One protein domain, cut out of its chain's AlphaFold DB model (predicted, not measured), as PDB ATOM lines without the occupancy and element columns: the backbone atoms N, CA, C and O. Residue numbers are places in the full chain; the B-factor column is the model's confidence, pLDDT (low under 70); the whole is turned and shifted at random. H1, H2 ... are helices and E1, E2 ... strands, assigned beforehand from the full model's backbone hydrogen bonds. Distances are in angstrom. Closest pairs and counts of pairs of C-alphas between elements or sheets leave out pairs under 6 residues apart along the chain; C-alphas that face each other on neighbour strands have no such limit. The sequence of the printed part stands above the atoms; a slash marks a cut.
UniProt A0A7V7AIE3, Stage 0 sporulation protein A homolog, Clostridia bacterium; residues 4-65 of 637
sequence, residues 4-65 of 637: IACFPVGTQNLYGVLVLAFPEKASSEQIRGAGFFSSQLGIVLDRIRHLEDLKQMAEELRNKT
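AT A GLANCE: This is residues 4 to 65 of the 637 residues of the protein "Stage 0 sporulation protein A homolog" of Clostridia bacterium (UniProt A0A7V7AIE3). A hairpin of two antiparallel strands, E1 and E2, packs on the first part of one long helix, H1, whose residues 47 to 65 stick out free. The printed part has 62 residues with two named strands and then one named helix, of mixed class. It is extended, with a radius of gyration of the C-alphas of 17.2 A and spans of 61 by 16 by 15 A.

IN THESE COORDINATES: Find C-alpha 4 at (-22.662, 9.507, 20.684); there E1, residues 4 to 10, begins its 19.2 A. E2, residues 14 to 22, measures 23.0 A. H1, residues 28 to 65, runs 55.9 A to C-alpha 65 at (15.196, 4.083, -15.970).

HOW THE PARTS SIT: In the hairpin, look at N 7 and O 18, 2.8 A apart, within hydrogen-bond range; the strand directions differ by 156 degrees. The closest C-alphas of E1 and H1 are Gly 10 and Gly 42, 4.1 A; of E2 and H1, Leu 18 and Ser 38, 6.6 A. Every O i to N i+4 pair in H1 is within hydrogen-bond range.

THE WHOLE: The farthest C-alphas, Lys 25 and Thr 65, are 61.3 A apart. The printed part has no cut, both links are tight, and no printed residue is under 70 in pLDDT.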
ATOM      1  N   ILE A   4     -23.854   9.423  21.541       82.62
ATOM      2  CA  ILE A   4     -22.662   9.507  20.684       82.62
ATOM      3  C   ILE A   4     -22.100   8.099  20.499       82.62
ATOM      4  O   ILE A   4     -21.906   7.384  21.482       82.62
ATOM      5  N   ALA A   5     -21.828   7.706  19.254       82.94
ATOM      6  CA  ALA A   5     -21.127   6.465  18.944       82.94
ATOM      7  C   ALA A   5     -19.880   6.743  18.101       82.94
ATOM      8  O   ALA A   5     -19.882   7.600  17.213       82.94
ATOM      9  N   CYS A   6     -18.823   5.994  18.394       87.44
ATOM     10  CA  CYS A   6     -17.529   6.092  17.739       87.44
ATOM     11  C   CYS A   6     -17.253   4.781  17.006       87.44
ATOM     12  O   CYS A   6     -17.284   3.714  17.619       87.44
ATOM     13  N   PHE A   7     -16.962   4.862  15.713       88.62
ATOM     14  CA  PHE A   7     -16.663   3.705  14.878       88.62
ATOM     15  C   PHE A   7     -15.236   3.812  14.338       88.62
ATOM     16  O   PHE A   7     -14.893   4.839  13.754       88.62
ATOM     17  N   PRO A   8     -14.375   2.800  14.520       86.69
ATOM     18  CA  PRO A   8     -13.049   2.815  13.918       86.69
ATOM     19  C   PRO A   8     -13.170   2.733  12.392       86.69
ATOM     20  O   PRO A   8     -13.898   1.897  11.850       86.69
ATOM     21  N   VAL A   9     -12.453   3.610  11.695       85.19
ATOM     22  CA  VAL A   9     -12.311   3.593  10.237       85.19
ATOM     23  C   VAL A   9     -10.977   2.927   9.940       85.19
ATOM     24  O   VAL A   9      -9.917   3.513  10.158       85.19
ATOM     25  N   GLY A  10     -11.017   1.678   9.495       79.81
ATOM     26  CA  GLY A  10      -9.812   0.889   9.279       79.81
ATOM     27  C   GLY A  10     -10.107  -0.524   8.803       79.81
ATOM     28  O   GLY A  10     -11.222  -1.022   8.961       79.81
ATOM     29  N   THR A  11      -9.094  -1.149   8.210       77.94
ATOM     30  CA  THR A  11      -9.065  -2.584   7.896       77.94
ATOM     31  C   THR A  11      -8.069  -3.262   8.844       77.94
ATOM     32  O   THR A  11      -8.376  -3.437  10.019       77.94
ATOM     33  N   GLN A  12      -6.860  -3.582   8.377       75.06
ATOM     34  CA  GLN A  12      -5.740  -4.033   9.214       75.06
ATOM     35  C   GLN A  12      -5.009  -2.861   9.892       75.06
ATOM     36  O   GLN A  12      -4.383  -3.050  10.929       75.06
ATOM     37  N   ASN A  13      -5.136  -1.650   9.336       74.19
ATOM     38  CA  ASN A  13      -4.610  -0.405   9.895       74.19
ATOM     39  C   ASN A  13      -5.767   0.526  10.294       74.19
ATOM     40  O   ASN A  13      -6.748   0.646   9.556       74.19
ATOM     41  N   LEU A  14      -5.656   1.193  11.449       82.75
ATOM     42  CA  LEU A  14      -6.610   2.212  11.899       82.75
ATOM     43  C   LEU A  14      -6.270   3.557  11.241       82.75
ATOM     44  O   LEU A  14      -5.240   4.150  11.550       82.75
ATOM     45  N   TYR A  15      -7.143   4.046  10.362       81.94
ATOM     46  CA  TYR A  15      -6.983   5.334   9.677       81.94
ATOM     47  C   TYR A  15      -7.586   6.502  10.465       81.94
ATOM     48  O   TYR A  15      -7.170   7.646  10.305       81.94
ATOM     49  N   GLY A  16      -8.560   6.222  11.331       86.12
ATOM     50  CA  GLY A  16      -9.202   7.221  12.178       86.12
ATOM     51  C   GLY A  16     -10.434   6.670  12.887       86.12
ATOM     52  O   GLY A  16     -10.680   5.464  12.890       86.12
ATOM     53  N   VAL A  17     -11.229   7.555  13.488       87.56
ATOM     54  CA  VAL A  17     -12.477   7.198  14.175       87.56
ATOM     55  C   VAL A  17     -13.595   8.117  13.692       87.56
ATOM     56  O   VAL A  17     -13.490   9.337  13.785       87.56
ATOM     57  N   LEU A  18     -14.672   7.529  13.181       87.94
ATOM     58  CA  LEU A  18     -15.887   8.227  12.793       87.94
ATOM     59  C   LEU A  18     -16.771   8.420  14.029       87.94
ATOM     60  O   LEU A  18     -17.289   7.453  14.587       87.94
ATOM     61  N   VAL A  19     -16.943   9.670  14.458       88.12
ATOM     62  CA  VAL A  19     -17.789  10.031  15.603       88.12
ATOM     63  C   VAL A  19     -19.112  10.581  15.087       88.12
ATOM     64  O   VAL A  19     -19.131  11.581  14.374       88.12
ATOM     65  N   LEU A  20     -20.220   9.936  15.447       86.31
ATOM     66  CA  LEU A  20     -21.561  10.344  15.032       86.31
ATOM     67  C   LEU A  20     -22.455  10.555  16.253       86.31
ATOM     68  O   LEU A  20     -22.490   9.732  17.170       86.31
ATOM     69  N   ALA A  21     -23.194  11.663  16.248       85.75
ATOM     70  CA  ALA A  21     -24.221  11.954  17.238       85.75
ATOM     71  C   ALA A  21     -25.586  11.501  16.710       85.75
ATOM     72  O   ALA A  21     -26.017  11.913  15.634       85.75
ATOM     73  N   PHE A  22     -26.272  10.669  17.485       82.56
ATOM     74  CA  PHE A  22     -27.578  10.118  17.159       82.56
ATOM     75  C   PHE A  22     -28.675  10.734  18.044       82.56
ATOM     76  O   PHE A  22     -28.436  11.034  19.222       82.56
ATOM     77  N   PRO A  23     -29.896  10.918  17.508       80.12
ATOM     78  CA  PRO A  23     -31.048  11.324  18.307       80.12
ATOM     79  C   PRO A  23     -31.424  10.236  19.328       80.12
ATOM     80  O   PRO A  23     -31.178   9.053  19.114       80.12
ATOM     81  N   GLU A  24     -32.069  10.630  20.427       73.44
ATOM     82  CA  GLU A  24     -32.309   9.811  21.638       73.44
ATOM     83  C   GLU A  24     -33.143   8.523  21.410       73.44
ATOM     84  O   GLU A  24     -33.214   7.666  22.284       73.44
ATOM     85  N   LYS A  25     -33.753   8.358  20.223       73.56
ATOM     86  CA  LYS A  25     -34.525   7.172  19.794       73.56
ATOM     87  C   LYS A  25     -33.936   6.467  18.557       73.56
ATOM     88  O   LYS A  25     -34.686   5.877  17.780       73.56
ATOM     89  N   ALA A  26     -32.630   6.567  18.315       74.81
ATOM     90  CA  ALA A  26     -32.012   5.900  17.169       74.81
ATOM     91  C   ALA A  26     -32.125   4.369  17.268       74.81
ATOM     92  O   ALA A  26     -31.910   3.779  18.329       74.81
ATOM     93  N   SER A  27     -32.472   3.715  16.156       77.75
ATOM     94  CA  SER A  27     -32.627   2.259  16.132       77.75
ATOM     95  C   SER A  27     -31.265   1.561  16.105       77.75
ATOM     96  O   SER A  27     -30.283   2.069  15.555       77.75
ATOM     97  N   SER A  28     -31.196   0.337  16.637       77.19
ATOM     98  CA  SER A  28     -29.978  -0.489  16.583       77.19
ATOM     99  C   SER A  28     -29.507  -0.751  15.144       77.19
ATOM    100  O   SER A  28     -28.338  -1.044  14.907       77.19
ATOM    101  N   GLU A  29     -30.412  -0.648  14.171       80.25
ATOM    102  CA  GLU A  29     -30.126  -0.786  12.744       80.25
ATOM    103  C   GLU A  29     -29.403   0.442  12.174       80.25
ATOM    104  O   GLU A  29     -28.441   0.280  11.430       80.25
ATOM    105  N   GLN A  30     -29.765   1.657  12.605       79.19
ATOM    106  CA  GLN A  30     -29.064   2.892  12.222       79.19
ATOM    107  C   GLN A  30     -27.621   2.919  12.747       79.19
ATOM    108  O   GLN A  30     -26.699   3.285  12.019       79.19
ATOM    109  N   ILE A  31     -27.409   2.463  13.985       80.69
ATOM    110  CA  ILE A  31     -26.072   2.362  14.592       80.69
ATOM    111  C   ILE A  31     -25.235   1.280  13.878       80.69
ATOM    112  O   ILE A  31     -24.062   1.502  13.583       80.69
ATOM    113  N   ARG A  32     -25.833   0.131  13.518       81.12
ATOM    114  CA  ARG A  32     -25.155  -0.906  12.711       81.12
ATOM    115  C   ARG A  32     -24.812  -0.431  11.297       81.12
ATOM    116  O   ARG A  32     -23.721  -0.728  10.816       81.12
ATOM    117  N   GLY A  33     -25.698   0.334  10.656       83.50
ATOM    118  CA  GLY A  33     -25.448   0.934   9.344       83.50
ATOM    119  C   GLY A  33     -24.251   1.890   9.354       83.50
ATOM    120  O   GLY A  33     -23.419   1.837   8.451       83.50
ATOM    121  N   ALA A  34     -24.100   2.691  10.413       82.88
ATOM    122  CA  ALA A  34     -22.930   3.549  10.605       82.88
ATOM    123  C   ALA A  34     -21.626   2.754  10.799       82.88
ATOM    124  O   ALA A  34     -20.593   3.123  10.238       82.88
ATOM    125  N   GLY A  35     -21.675   1.627  11.519       81.62
ATOM    126  CA  GLY A  35     -20.540   0.706  11.629       81.62
ATOM    127  C   GLY A  35     -20.127   0.116  10.277       81.62
ATOM    128  O   GLY A  35     -18.947   0.141   9.934       81.62
ATOM    129  N   PHE A  36     -21.095  -0.331   9.469       85.69
ATOM    130  CA  PHE A  36     -20.831  -0.820   8.111       85.69
ATOM    131  C   PHE A  36     -20.221   0.269   7.216       85.69
ATOM    132  O   PHE A  36     -19.247   0.014   6.510       85.69
ATOM    133  N   PHE A  37     -20.747   1.496   7.288       87.19
ATOM    134  CA  PHE A  37     -20.202   2.642   6.563       87.19
ATOM    135  C   PHE A  37     -18.750   2.943   6.965       87.19
ATOM    136  O   PHE A  37     -17.904   3.131   6.094       87.19
ATOM    137  N   SER A  38     -18.434   2.907   8.264       86.12
ATOM    138  CA  SER A  38     -17.070   3.092   8.781       86.12
ATOM    139  C   SER A  38     -16.086   2.046   8.239       86.12
ATOM    140  O   SER A  38     -14.980   2.389   7.820       86.12
ATOM    141  N   SER A  39     -16.491   0.772   8.175       84.75
ATOM    142  CA  SER A  39     -15.666  -0.298   7.594       84.75
ATOM    143  C   SER A  39     -15.477  -0.143   6.081       84.75
ATOM    144  O   SER A  39     -14.365  -0.320   5.587       84.75
ATOM    145  N   GLN A  40     -16.529   0.228   5.339       88.25
ATOM    146  CA  GLN A  40     -16.421   0.513   3.901       88.25
ATOM    147  C   GLN A  40     -15.492   1.701   3.629       88.25
ATOM    148  O   GLN A  40     -14.661   1.637   2.725       88.25
ATOM    149  N   LEU A  41     -15.569   2.751   4.452       87.69
ATOM    150  CA  LEU A  41     -14.673   3.902   4.371       87.69
ATOM    151  C   LEU A  41     -13.212   3.492   4.616       87.69
ATOM    152  O   LEU A  41     -12.324   3.939   3.894       87.69
ATOM    153  N   GLY A  42     -12.968   2.578   5.563       85.12
ATOM    154  CA  GLY A  42     -11.646   1.994   5.800       85.12
ATOM    155  C   GLY A  42     -11.072   1.281   4.571       85.12
ATOM    156  O   GLY A  42      -9.918   1.513   4.225       85.12
ATOM    157  N   ILE A  43     -11.878   0.475   3.868       86.69
ATOM    158  CA  ILE A  43     -11.462  -0.229   2.636       86.69
ATOM    159  C   ILE A  43     -11.139   0.762   1.508       86.69
ATOM    160  O   ILE A  43     -10.187   0.562   0.753       86.69
ATOM    161  N   VAL A  44     -11.930   1.831   1.370       87.31
ATOM    162  CA  VAL A  44     -11.700   2.860   0.345       87.31
ATOM    163  C   VAL A  44     -10.398   3.616   0.611       87.31
ATOM    164  O   VAL A  44      -9.607   3.786  -0.315       87.31
ATOM    165  N   LEU A  45     -10.143   4.022   1.858       86.56
ATOM    166  CA  LEU A  45      -8.903   4.710   2.235       86.56
ATOM    167  C   LEU A  45      -7.665   3.826   2.028       86.56
ATOM    168  O   LEU A  45      -6.661   4.299   1.505       86.56
ATOM    169  N   ASP A  46      -7.762   2.535   2.349       85.44
ATOM    170  CA  ASP A  46      -6.701   1.551   2.109       85.44
ATOM    171  C   ASP A  46      -6.354   1.444   0.614       85.44
ATOM    172  O   ASP A  46      -5.189   1.495   0.223       85.44
ATOM    173  N   ARG A  47      -7.377   1.398  -0.254       86.06
ATOM    174  CA  ARG A  47      -7.187   1.406  -1.714       86.06
ATOM    175  C   ARG A  47      -6.582   2.707  -2.229       86.06
ATOM    176  O   ARG A  47      -5.763   2.652  -3.142       86.06
ATOM    177  N   ILE A  48      -6.980   3.857  -1.683       87.25
ATOM    178  CA  ILE A  48      -6.404   5.156  -2.059       87.25
ATOM    179  C   ILE A  48      -4.916   5.182  -1.713       87.25
ATOM    180  O   ILE A  48      -4.111   5.504  -2.583       87.25
ATOM    181  N   ARG A  49      -4.541   4.749  -0.503       84.31
ATOM    182  CA  ARG A  49      -3.134   4.685  -0.095       84.31
ATOM    183  C   ARG A  49      -2.329   3.724  -0.968       84.31
ATOM    184  O   ARG A  49      -1.275   4.091  -1.465       84.31
ATOM    185  N   HIS A  50      -2.862   2.534  -1.251       86.50
ATOM    186  CA  HIS A  50      -2.222   1.600  -2.182       86.50
ATOM    187  C   HIS A  50      -2.032   2.190  -3.589       86.50
ATOM    188  O   HIS A  50      -1.021   1.924  -4.235       86.50
ATOM    189  N   LEU A  51      -2.983   2.991  -4.079       89.00
ATOM    190  CA  LEU A  51      -2.840   3.692  -5.357       89.00
ATOM    191  C   LEU A  51      -1.780   4.800  -5.301       89.00
ATOM    192  O   LEU A  51      -1.097   5.017  -6.301       89.00
ATOM    193  N   GLU A  52      -1.638   5.496  -4.174       88.69
ATOM    194  CA  GLU A  52      -0.575   6.483  -3.955       88.69
ATOM    195  C   GLU A  52       0.807   5.819  -3.913       88.69
ATOM    196  O   GLU A  52       1.689   6.233  -4.665       88.69
ATOM    197  N   ASP A  53       0.958   4.727  -3.159       89.62
ATOM    198  CA  ASP A  53       2.200   3.945  -3.093       89.62
ATOM    199  C   ASP A  53       2.602   3.420  -4.485       89.62
ATOM    200  O   ASP A  53       3.756   3.537  -4.904       89.62
ATOM    201  N   LEU A  54       1.639   2.893  -5.255       91.88
ATOM    202  CA  LEU A  54       1.880   2.426  -6.625       91.88
ATOM    203  C   LEU A  54       2.300   3.560  -7.567       91.88
ATOM    204  O   LEU A  54       3.169   3.359  -8.418       91.88
ATOM    205  N   LYS A  55       1.701   4.751  -7.435       91.94
ATOM    206  CA  LYS A  55       2.110   5.926  -8.217       91.94
ATOM    207  C   LYS A  55       3.538   6.340  -7.880       91.94
ATOM    208  O   LYS A  55       4.315   6.575  -8.802       91.94
ATOM    209  N   GLN A  56       3.888   6.366  -6.595       93.06
ATOM    210  CA  GLN A  56       5.234   6.706  -6.149       93.06
ATOM    211  C   GLN A  56       6.271   5.701  -6.675       93.06
ATOM    212  O   GLN A  56       7.268   6.108  -7.268       93.06
ATOM    213  N   MET A  57       6.007   4.393  -6.564       92.19
ATOM    214  CA  MET A  57       6.893   3.357  -7.116       92.19
ATOM    215  C   MET A  57       7.059   3.480  -8.637       92.19
ATOM    216  O   MET A  57       8.167   3.336  -9.156       92.19
ATOM    217  N   ALA A  58       5.977   3.760  -9.369       92.50
ATOM    218  CA  ALA A  58       6.042   3.951 -10.816       92.50
ATOM    219  C   ALA A  58       6.893   5.175 -11.201       92.50
ATOM    220  O   ALA A  58       7.607   5.143 -12.207       92.50
ATOM    221  N   GLU A  59       6.840   6.243 -10.408       94.25
ATOM    222  CA  GLU A  59       7.640   7.449 -10.616       94.25
ATOM    223  C   GLU A  59       9.123   7.223 -10.292       94.25
ATOM    224  O   GLU A  59       9.989   7.571 -11.099       94.25
ATOM    225  N   GLU A  60       9.433   6.530  -9.193       94.44
ATOM    226  CA  GLU A  60      10.800   6.106  -8.873       94.44
ATOM    227  C   GLU A  60      11.401   5.213  -9.965       94.44
ATOM    228  O   GLU A  60      12.551   5.412 -10.372       94.44
ATOM    229  N   LEU A  61      10.625   4.259 -10.491       94.00
ATOM    230  CA  LEU A  61      11.078   3.369 -11.558       94.00
ATOM    231  C   LEU A  61      11.376   4.142 -12.850       94.00
ATOM    232  O   LEU A  61      12.394   3.891 -13.502       94.00
ATOM    233  N   ARG A  62      10.533   5.119 -13.207       93.81
ATOM    234  CA  ARG A  62      10.780   6.007 -14.355       93.81
ATOM    235  C   ARG A  62      12.051   6.827 -14.170       93.81
ATOM    236  O   ARG A  62      12.848   6.915 -15.103       93.81
ATOM    237  N   ASN A  63      12.268   7.378 -12.976       92.94
ATOM    238  CA  ASN A  63      13.467   8.158 -12.672       92.94
ATOM    239  C   ASN A  63      14.737   7.301 -12.764       92.94
ATOM    240  O   ASN A  63      15.694   7.710 -13.422       92.94
ATOM    241  N   LYS A  64      14.726   6.083 -12.203       92.81
ATOM    242  CA  LYS A  64      15.845   5.132 -12.326       92.81
ATOM    243  C   LYS A  64      16.115   4.731 -13.776       92.81
ATOM    244  O   LYS A  64      17.264   4.740 -14.203       92.81
ATOM    245  N   THR A  65      15.067   4.442 -14.547       93.06
ATOM    246  CA  THR A  65      15.196   4.083 -15.970       93.06
ATOM    247  C   THR A  65      15.819   5.227 -16.771       93.06
ATOM    248  O   THR A  65      16.722   5.007 -17.573       93.06
TER     249      THR A  65